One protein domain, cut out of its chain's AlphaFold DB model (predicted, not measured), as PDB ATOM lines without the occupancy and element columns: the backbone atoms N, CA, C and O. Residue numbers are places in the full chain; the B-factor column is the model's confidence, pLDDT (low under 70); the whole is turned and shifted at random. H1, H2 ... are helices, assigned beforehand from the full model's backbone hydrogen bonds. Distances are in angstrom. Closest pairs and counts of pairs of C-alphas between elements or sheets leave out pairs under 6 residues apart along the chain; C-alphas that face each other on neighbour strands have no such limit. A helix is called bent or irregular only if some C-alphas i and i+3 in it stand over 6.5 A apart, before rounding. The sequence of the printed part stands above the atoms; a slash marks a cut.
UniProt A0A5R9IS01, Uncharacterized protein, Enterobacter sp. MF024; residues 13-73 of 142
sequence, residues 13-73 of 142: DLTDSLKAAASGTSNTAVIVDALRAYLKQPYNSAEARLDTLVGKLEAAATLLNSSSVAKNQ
ATOM      1  N   ASP A  13      14.000 -17.327 -29.555       86.12
ATOM      2  CA  ASP A  13      14.631 -17.993 -28.415       86.12
ATOM      3  C   ASP A  13      15.865 -17.231 -27.904       86.12
ATOM      4  O   ASP A  13      16.203 -17.287 -26.727       86.12
ATOM      5  N   LEU A  14      16.523 -16.469 -28.785       83.19
ATOM      6  CA  LEU A  14      17.684 -15.639 -28.449       83.19
ATOM      7  C   LEU A  14      17.296 -14.199 -28.100       83.19
ATOM      8  O   LEU A  14      18.123 -13.438 -27.595       83.19
ATOM      9  N   THR A  15      16.050 -13.808 -28.370       83.88
ATOM     10  CA  THR A  15      15.575 -12.437 -28.154       83.88
ATOM     11  C   THR A  15      15.487 -12.114 -26.666       83.88
ATOM     12  O   THR A  15      15.871 -11.018 -26.254       83.88
ATOM     13  N   ASP A  16      15.041 -13.067 -25.850       85.00
ATOM     14  CA  ASP A  16      14.931 -12.875 -24.402       85.00
ATOM     15  C   ASP A  16      16.304 -12.879 -23.724       85.00
ATOM     16  O   ASP A  16      16.579 -12.018 -22.887       85.00
ATOM     17  N   SER A  17      17.219 -13.754 -24.157       85.25
ATOM     18  CA  SER A  17      18.613 -13.743 -23.695       85.25
ATOM     19  C   SER A  17      19.341 -12.451 -24.075       85.25
ATOM     20  O   SER A  17      20.087 -11.909 -23.260       85.25
ATOM     21  N   LEU A  18      19.104 -11.918 -25.280       83.75
ATOM     22  CA  LEU A  18      19.678 -10.641 -25.707       83.75
ATOM     23  C   LEU A  18      19.154  -9.479 -24.860       83.75
ATOM     24  O   LEU A  18      19.946  -8.658 -24.403       83.75
ATOM     25  N   LYS A  19      17.838  -9.413 -24.624       85.25
ATOM     26  CA  LYS A  19      17.237  -8.382 -23.763       85.25
ATOM     27  C   LYS A  19      17.763  -8.463 -22.330       85.25
ATOM     28  O   LYS A  19      18.017  -7.424 -21.730       85.25
ATOM     29  N   ALA A  20      17.951  -9.675 -21.804       84.06
ATOM     30  CA  ALA A  20      18.541  -9.886 -20.486       84.06
ATOM     31  C   ALA A  20      20.001  -9.405 -20.436       84.06
ATOM     32  O   ALA A  20      20.380  -8.706 -19.504       84.06
ATOM     33  N   ALA A  21      20.808  -9.704 -21.460       80.44
ATOM     34  CA  ALA A  21      22.189  -9.224 -21.558       80.44
ATOM     35  C   ALA A  21      22.282  -7.695 -21.741       80.44
ATOM     36  O   ALA A  21      23.234  -7.064 -21.287       80.44
ATOM     37  N   ALA A  22      21.279  -7.090 -22.378       81.44
ATOM     38  CA  ALA A  22      21.182  -5.653 -22.600       81.44
ATOM     39  C   ALA A  22      20.554  -4.884 -21.424       81.44
ATOM     40  O   ALA A  22      20.377  -3.672 -21.519       81.44
ATOM     41  N   SER A  23      20.245  -5.518 -20.288       71.19
ATOM     42  CA  SER A  23      19.571  -4.854 -19.157       71.19
ATOM     43  C   SER A  23      20.359  -3.691 -18.524       71.19
ATOM     44  O   SER A  23      19.847  -3.022 -17.630       71.19
ATOM     45  N   GLY A  24      21.589  -3.428 -18.982       69.31
ATOM     46  CA  GLY A  24      22.393  -2.252 -18.634       69.31
ATOM     47  C   GLY A  24      23.118  -1.585 -19.813       69.31
ATOM     48  O   GLY A  24      23.938  -0.701 -19.589       69.31
ATOM     49  N   THR A  25      22.867  -1.994 -21.062       74.50
ATOM     50  CA  THR A  25      23.528  -1.458 -22.273       74.50
ATOM     51  C   THR A  25      22.593  -1.505 -23.487       74.50
ATOM     52  O   THR A  25      21.536  -2.115 -23.462       74.50
ATOM     53  N   SER A  26      22.947  -0.846 -24.593       84.00
ATOM     54  CA  SER A  26      22.170  -0.975 -25.836       84.00
ATOM     55  C   SER A  26      22.296  -2.389 -26.422       84.00
ATOM     56  O   SER A  26      23.402  -2.924 -26.478       84.00
ATOM     57  N   ASN A  27      21.204  -2.958 -26.957       84.06
ATOM     58  CA  ASN A  27      21.223  -4.224 -27.717       84.06
ATOM     59  C   ASN A  27      22.328  -4.231 -28.784       84.06
ATOM     60  O   ASN A  27      23.029  -5.222 -28.975       84.06
ATOM     61  N   THR A  28      22.514  -3.092 -29.455       83.12
ATOM     62  CA  THR A  28      23.554  -2.912 -30.467       83.12
ATOM     63  C   THR A  28      24.950  -3.029 -29.862       83.12
ATOM     64  O   THR A  28      25.823  -3.618 -30.484       83.12
ATOM     65  N   ALA A  29      25.176  -2.519 -28.649       80.81
ATOM     66  CA  ALA A  29      26.471  -2.627 -27.981       80.81
ATOM     67  C   ALA A  29      26.810  -4.088 -27.660       80.81
ATOM     68  O   ALA A  29      27.915  -4.523 -27.972       80.81
ATOM     69  N   VAL A  30      25.843  -4.853 -27.141       86.06
ATOM     70  CA  VAL A  30      26.000  -6.287 -26.839       86.06
ATOM     71  C   VAL A  30      26.302  -7.093 -28.108       86.06
ATOM     72  O   VAL A  30      27.243  -7.882 -28.138       86.06
ATOM     73  N   ILE A  31      25.548  -6.860 -29.188       86.75
ATOM     74  CA  ILE A  31      25.751  -7.540 -30.479       86.75
ATOM     75  C   ILE A  31      27.119  -7.197 -31.071       86.75
ATOM     76  O   ILE A  31      27.829  -8.075 -31.560       86.75
ATOM     77  N   VAL A  32      27.494  -5.919 -31.044       83.38
ATOM     78  CA  VAL A  32      28.775  -5.469 -31.586       83.38
ATOM     79  C   VAL A  32      29.933  -6.034 -30.762       83.38
ATOM     80  O   VAL A  32      30.953  -6.406 -31.340       83.38
ATOM     81  N   ASP A  33      29.789  -6.148 -29.444       81.38
ATOM     82  CA  ASP A  33      30.809  -6.755 -28.589       81.38
ATOM     83  C   ASP A  33      30.955  -8.265 -28.838       81.38
ATOM     84  O   ASP A  33      32.066  -8.764 -29.027       81.38
ATOM     85  N   ALA A  34      29.838  -8.980 -28.998       83.62
ATOM     86  CA  ALA A  34      29.842 -10.388 -29.392       83.62
ATOM     87  C   ALA A  34      30.476 -10.608 -30.780       83.62
ATOM     88  O   ALA A  34      31.273 -11.530 -30.962       83.62
ATOM     89  N   LEU A  35      30.181  -9.739 -31.754       83.88
ATOM     90  CA  LEU A  35      30.806  -9.759 -33.083       83.88
ATOM     91  C   LEU A  35      32.317  -9.527 -33.001       83.88
ATOM     92  O   LEU A  35      33.084 -10.218 -33.669       83.88
ATOM     93  N   ARG A  36      32.763  -8.589 -32.163       78.31
ATOM     94  CA  ARG A  36      34.192  -8.337 -31.921       78.31
ATOM     95  C   ARG A  36      34.891  -9.542 -31.306       78.31
ATOM     96  O   ARG A  36      35.973  -9.911 -31.767       78.31
ATOM     97  N   ALA A  37      34.268 -10.168 -30.309       79.25
ATOM     98  CA  ALA A  37      34.778 -11.382 -29.682       79.25
ATOM     99  C   ALA A  37      34.876 -12.538 -30.693       79.25
ATOM    100  O   ALA A  37      35.916 -13.191 -30.783       79.25
ATOM    101  N   TYR A  38      33.841 -12.730 -31.518       80.19
ATOM    102  CA  TYR A  38      33.820 -13.740 -32.581       80.19
ATOM    103  C   TYR A  38      34.918 -13.510 -33.631       80.19
ATOM    104  O   TYR A  38      35.609 -14.445 -34.035       80.19
ATOM    105  N   LEU A  39      35.135 -12.255 -34.030       81.12
ATOM    106  CA  LEU A  39      36.147 -11.872 -35.019       81.12
ATOM    107  C   LEU A  39      37.571 -11.788 -34.445       81.12
ATOM    108  O   LEU A  39      38.494 -11.434 -35.181       81.12
ATOM    109  N   LYS A  40      37.777 -12.096 -33.153       73.06
ATOM    110  CA  LYS A  40      39.053 -11.901 -32.436       73.06
ATOM    111  C   LYS A  40      39.610 -10.478 -32.597       73.06
ATOM    112  O   LYS A  40      40.822 -10.273 -32.613       73.06
ATOM    113  N   GLN A  41      38.721  -9.497 -32.718       64.56
ATOM    114  CA  GLN A  41      39.049  -8.076 -32.794       64.56
ATOM    115  C   GLN A  41      38.459  -7.371 -31.569       64.56
ATOM    116  O   GLN A  41      37.468  -6.645 -31.699       64.56
ATOM    117  N   PRO A  42      39.024  -7.594 -30.364       56.34
ATOM    118  CA  PRO A  42      38.638  -6.826 -29.188       56.34
ATOM    119  C   PRO A  42      38.848  -5.341 -29.484       56.34
ATOM    120  O   PRO A  42      39.746  -4.991 -30.250       56.34
ATOM    121  N   TYR A  43      37.967  -4.503 -28.929       53.78
ATOM    122  CA  TYR A  43      37.892  -3.055 -29.133       53.78
ATOM    123  C   TYR A  43      39.274  -2.439 -29.385       53.78
ATOM    124  O   TYR A  43      40.065  -2.210 -28.474       53.78
ATOM    125  N   ASN A  44      39.575  -2.223 -30.665       56.00
ATOM    126  CA  ASN A  44      40.859  -1.722 -31.125       56.00
ATOM    127  C   ASN A  44      40.849  -0.196 -30.981       56.00
ATOM    128  O   ASN A  44      41.013   0.518 -31.973       56.00
ATOM    129  N   SER A  45      40.568   0.328 -29.778       58.38
ATOM    130  CA  SER A  45      40.877   1.732 -29.541       58.38
ATOM    131  C   SER A  45      42.380   1.884 -29.647       58.38
ATOM    132  O   SER A  45      43.161   0.994 -29.296       58.38
ATOM    133  N   ALA A  46      42.799   3.019 -30.189       58.88
ATOM    134  CA  ALA A  46      44.202   3.382 -30.204       58.88
ATOM    135  C   ALA A  46      44.833   3.225 -28.807       58.88
ATOM    136  O   ALA A  46      46.005   2.883 -28.735       58.88
ATOM    137  N   GLU A  47      44.049   3.366 -27.731       59.72
ATOM    138  CA  GLU A  47      44.481   3.158 -26.345       59.72
ATOM    139  C   GLU A  47      44.868   1.704 -26.059       59.72
ATOM    140  O   GLU A  47      45.972   1.480 -25.589       59.72
ATOM    141  N   ALA A  48      44.062   0.698 -26.423       63.19
ATOM    142  CA  ALA A  48      44.432  -0.707 -26.191       63.19
ATOM    143  C   ALA A  48      45.695  -1.114 -26.980       63.19
ATOM    144  O   ALA A  48      46.535  -1.891 -26.509       63.19
ATOM    145  N   ARG A  49      45.865  -0.553 -28.186       66.88
ATOM    146  CA  ARG A  49      47.098  -0.717 -28.976       66.88
ATOM    147  C   ARG A  49      48.277  -0.006 -28.324       66.88
ATOM    148  O   ARG A  49      49.368  -0.569 -28.342       66.88
ATOM    149  N   LEU A  50      48.064   1.196 -27.785       78.38
ATOM    150  CA  LEU A  50      49.070   1.975 -27.067       78.38
ATOM    151  C   LEU A  50      49.484   1.272 -25.778       78.38
ATOM    152  O   LEU A  50      50.677   1.096 -25.600       78.38
ATOM    153  N   ASP A  51      48.561   0.760 -24.969       75.38
ATOM    154  CA  ASP A  51      48.869  -0.014 -23.759       75.38
ATOM    155  C   ASP A  51      49.682  -1.264 -24.090       75.38
ATOM    156  O   ASP A  51      50.690  -1.561 -23.451       75.38
ATOM    157  N   THR A  52      49.311  -1.972 -25.160       77.12
ATOM    158  CA  THR A  52      50.083  -3.133 -25.621       77.12
ATOM    159  C   THR A  52      51.480  -2.725 -26.109       77.12
ATOM    160  O   THR A  52      52.445  -3.469 -25.926       77.12
ATOM    161  N   LEU A  53      51.615  -1.561 -26.754       82.12
ATOM    162  CA  LEU A  53      52.899  -1.028 -27.218       82.12
ATOM    163  C   LEU A  53      53.767  -0.540 -26.061       82.12
ATOM    164  O   LEU A  53      54.961  -0.821 -26.065       82.12
ATOM    165  N   VAL A  54      53.176   0.140 -25.080       84.69
ATOM    166  CA  VAL A  54      53.830   0.605 -23.856       84.69
ATOM    167  C   VAL A  54      54.309  -0.600 -23.064       84.69
ATOM    168  O   VAL A  54      55.500  -0.682 -22.798       84.69
ATOM    169  N   GLY A  55      53.468  -1.612 -22.839       81.19
ATOM    170  CA  GLY A  55      53.891  -2.845 -22.169       81.19
ATOM    171  C   GLY A  55      55.013  -3.581 -22.915       81.19
ATOM    172  O   GLY A  55      55.954  -4.084 -22.301       81.19
ATOM    173  N   LYS A  56      54.988  -3.601 -24.257       83.44
ATOM    174  CA  LYS A  56      56.094  -4.151 -25.068       83.44
ATOM    175  C   LYS A  56      57.359  -3.293 -25.013       83.44
ATOM    176  O   LYS A  56      58.452  -3.852 -25.035       83.44
ATOM    177  N   LEU A  57      57.236  -1.968 -24.944       86.62
ATOM    178  CA  LEU A  57      58.356  -1.038 -24.792       86.62
ATOM    179  C   LEU A  57      58.957  -1.106 -23.389       86.62
ATOM    180  O   LEU A  57      60.171  -1.050 -23.272       86.62
ATOM    181  N   GLU A  58      58.157  -1.298 -22.346       83.19
ATOM    182  CA  GLU A  58      58.615  -1.523 -20.972       83.19
ATOM    183  C   GLU A  58      59.316  -2.879 -20.838       83.19
ATOM    184  O   GLU A  58      60.397  -2.972 -20.252       83.19
ATOM    185  N   ALA A  59      58.779  -3.932 -21.462       79.88
ATOM    186  CA  ALA A  59      59.452  -5.225 -21.563       79.88
ATOM    187  C   ALA A  59      60.765  -5.123 -22.365       79.88
ATOM    188  O   ALA A  59      61.789  -5.676 -21.972       79.88
ATOM    189  N   ALA A  60      60.778  -4.368 -23.465       79.75
ATOM    190  CA  ALA A  60      61.994  -4.113 -24.228       79.75
ATOM    191  C   ALA A  60      62.990  -3.240 -23.450       79.75
ATOM    192  O   ALA A  60      64.183  -3.504 -23.503       79.75
ATOM    193  N   ALA A  61      62.536  -2.245 -22.688       74.44
ATOM    194  CA  ALA A  61      63.373  -1.375 -21.868       74.44
ATOM    195  C   ALA A  61      63.959  -2.124 -20.670       74.44
ATOM    196  O   ALA A  61      65.119  -1.920 -20.338       74.44
ATOM    197  N   THR A  62      63.215  -3.039 -20.050       74.38
ATOM    198  CA  THR A  62      63.744  -3.935 -19.010       74.38
ATOM    199  C   THR A  62      64.701  -4.969 -19.588       74.38
ATOM    200  O   THR A  62      65.721  -5.254 -18.967       74.38
ATOM    201  N   LEU A  63      64.463  -5.478 -20.801       72.25
ATOM    202  CA  LEU A  63      65.427  -6.315 -21.524       72.25
ATOM    203  C   LEU A  63      66.671  -5.531 -21.952       72.25
ATOM    204  O   LEU A  63      67.776  -6.058 -21.890       72.25
ATOM    205  N   LEU A  64      66.535  -4.266 -22.341       66.81
ATOM    206  CA  LEU A  64      67.651  -3.378 -22.664       66.81
ATOM    207  C   LEU A  64      68.405  -2.946 -21.411       66.81
ATOM    208  O   LEU A  64      69.625  -2.922 -21.438       66.81
ATOM    209  N   ASN A  65      67.730  -2.692 -20.294       59.84
ATOM    210  CA  ASN A  65      68.363  -2.408 -19.010       59.84
ATOM    211  C   ASN A  65      69.014  -3.663 -18.427       59.84
ATOM    212  O   ASN A  65      70.116  -3.571 -17.912       59.84
ATOM    213  N   SER A  66      68.421  -4.849 -18.573       54.44
ATOM    214  CA  SER A  66      69.041  -6.110 -18.133       54.44
ATOM    215  C   SER A  66      70.153  -6.590 -19.075       54.44
ATOM    216  O   SER A  66      71.148  -7.134 -18.607       54.44
ATOM    217  N   SER A  67      70.084  -6.305 -20.379       48.69
ATOM    218  CA  SER A  67      71.209  -6.511 -21.308       48.69
ATOM    219  C   SER A  67      72.269  -5.403 -21.225       48.69
ATOM    220  O   SER A  67      73.439  -5.660 -21.510       48.69
ATOM    221  N   SER A  68      71.916  -4.219 -20.718       46.78
ATOM    222  CA  SER A  68      72.863  -3.202 -20.238       46.78
ATOM    223  C   SER A  68      73.472  -3.600 -18.895       46.78
ATOM    224  O   SER A  68      74.635  -3.306 -18.657       46.78
ATOM    225  N   VAL A  69      72.772  -4.349 -18.044       46.31
ATOM    226  CA  VAL A  69      73.373  -4.982 -16.859       46.31
ATOM    227  C   VAL A  69      74.267  -6.162 -17.270       46.31
ATOM    228  O   VAL A  69      75.273  -6.399 -16.617       46.31
ATOM    229  N   ALA A  70      74.022  -6.828 -18.405       46.66
ATOM    230  CA  ALA A  70      74.906  -7.893 -18.899       46.66
ATOM    231  C   ALA A  70      76.121  -7.402 -19.722       46.66
ATOM    232  O   ALA A  70      77.103  -8.134 -19.835       46.66
ATOM    233  N   LYS A  71      76.102  -6.184 -20.290       43.25
ATOM    234  CA  LYS A  71      77.249  -5.625 -21.046       43.25
ATOM    235  C   LYS A  71      77.853  -4.329 -20.496       43.25
ATOM    236  O   LYS A  71      78.953  -3.982 -20.909       43.25
ATOM    237  N   ASN A  72      77.210  -3.656 -19.543       43.75
ATOM    238  CA  ASN A  72      77.697  -2.418 -18.919       43.75
ATOM    239  C   ASN A  72      77.801  -2.487 -17.385       43.75
ATOM    240  O   ASN A  72      77.945  -1.449 -16.741       43.75
ATOM    241  N   GLN A  73      77.901  -3.674 -16.775       45.47
ATOM    242  CA  GLN A  73      78.402  -3.801 -15.394       45.47
ATOM    243  C   GLN A  73      79.932  -3.630 -15.314       45.47
ATOM    244  O   GLN A  73      80.630  -4.371 -14.629       45.47
TER     245      GLN A  73
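What this domain is: This is residues 13 to 73 of the 142 residues of an uncharacterized protein of Enterobacter sp. MF024 (UniProt A0A5R9IS01). Two short helices, H1 and H2, meet at a corner in a small head, and one long helix, H3, sticks out from it as an arm that makes much of the length. The printed part has 61 residues with three named helices, in the order H1, H2, H3, and no named strand: the class is all helix. It is extended, with a radius of gyration of the C-alphas of 20.6 A and spans of 66 by 18 by 17 A.

Where its parts are: H1, residues 13 to 21, begins with C-alpha 13 at (14.631, -17.993, -28.415). It is only just irregular: C-alphas 13 and 16 are 6.51 A apart. H2, residues 27 to 38, measures 16.5 A from first to last C-alpha. H3, residues 46 to 71, measures 35.5 A and ends with C-alpha 71 at (77.249, -5.625, -21.046).

How they stand to each other: H1 and H2 touch, about perpendicular at 79 degrees; their closest C-alphas, of Leu 18 and Asn 27, are 6.9 A apart. H2 touches H1 with residues 27 to 30 alone. H3 is apart from H1 and from H2. In H2 and H3 every O i to N i+4 pair is within hydrogen-bond range; in H1, 4 of 5 are.

The domain as a whole: The C-alphas farthest apart, of Asp 13 and Gln 73, are 66.6 A apart. Residues 45 to 73, of which 46 to 71 belong to H3, stand free. The link H1 to H2 is tight, H2 to H3 short. The printed part has no cut. Its mean pLDDT is 72.7; residue 24, residues 41 to 49 and residues 64 to 73 are under 70.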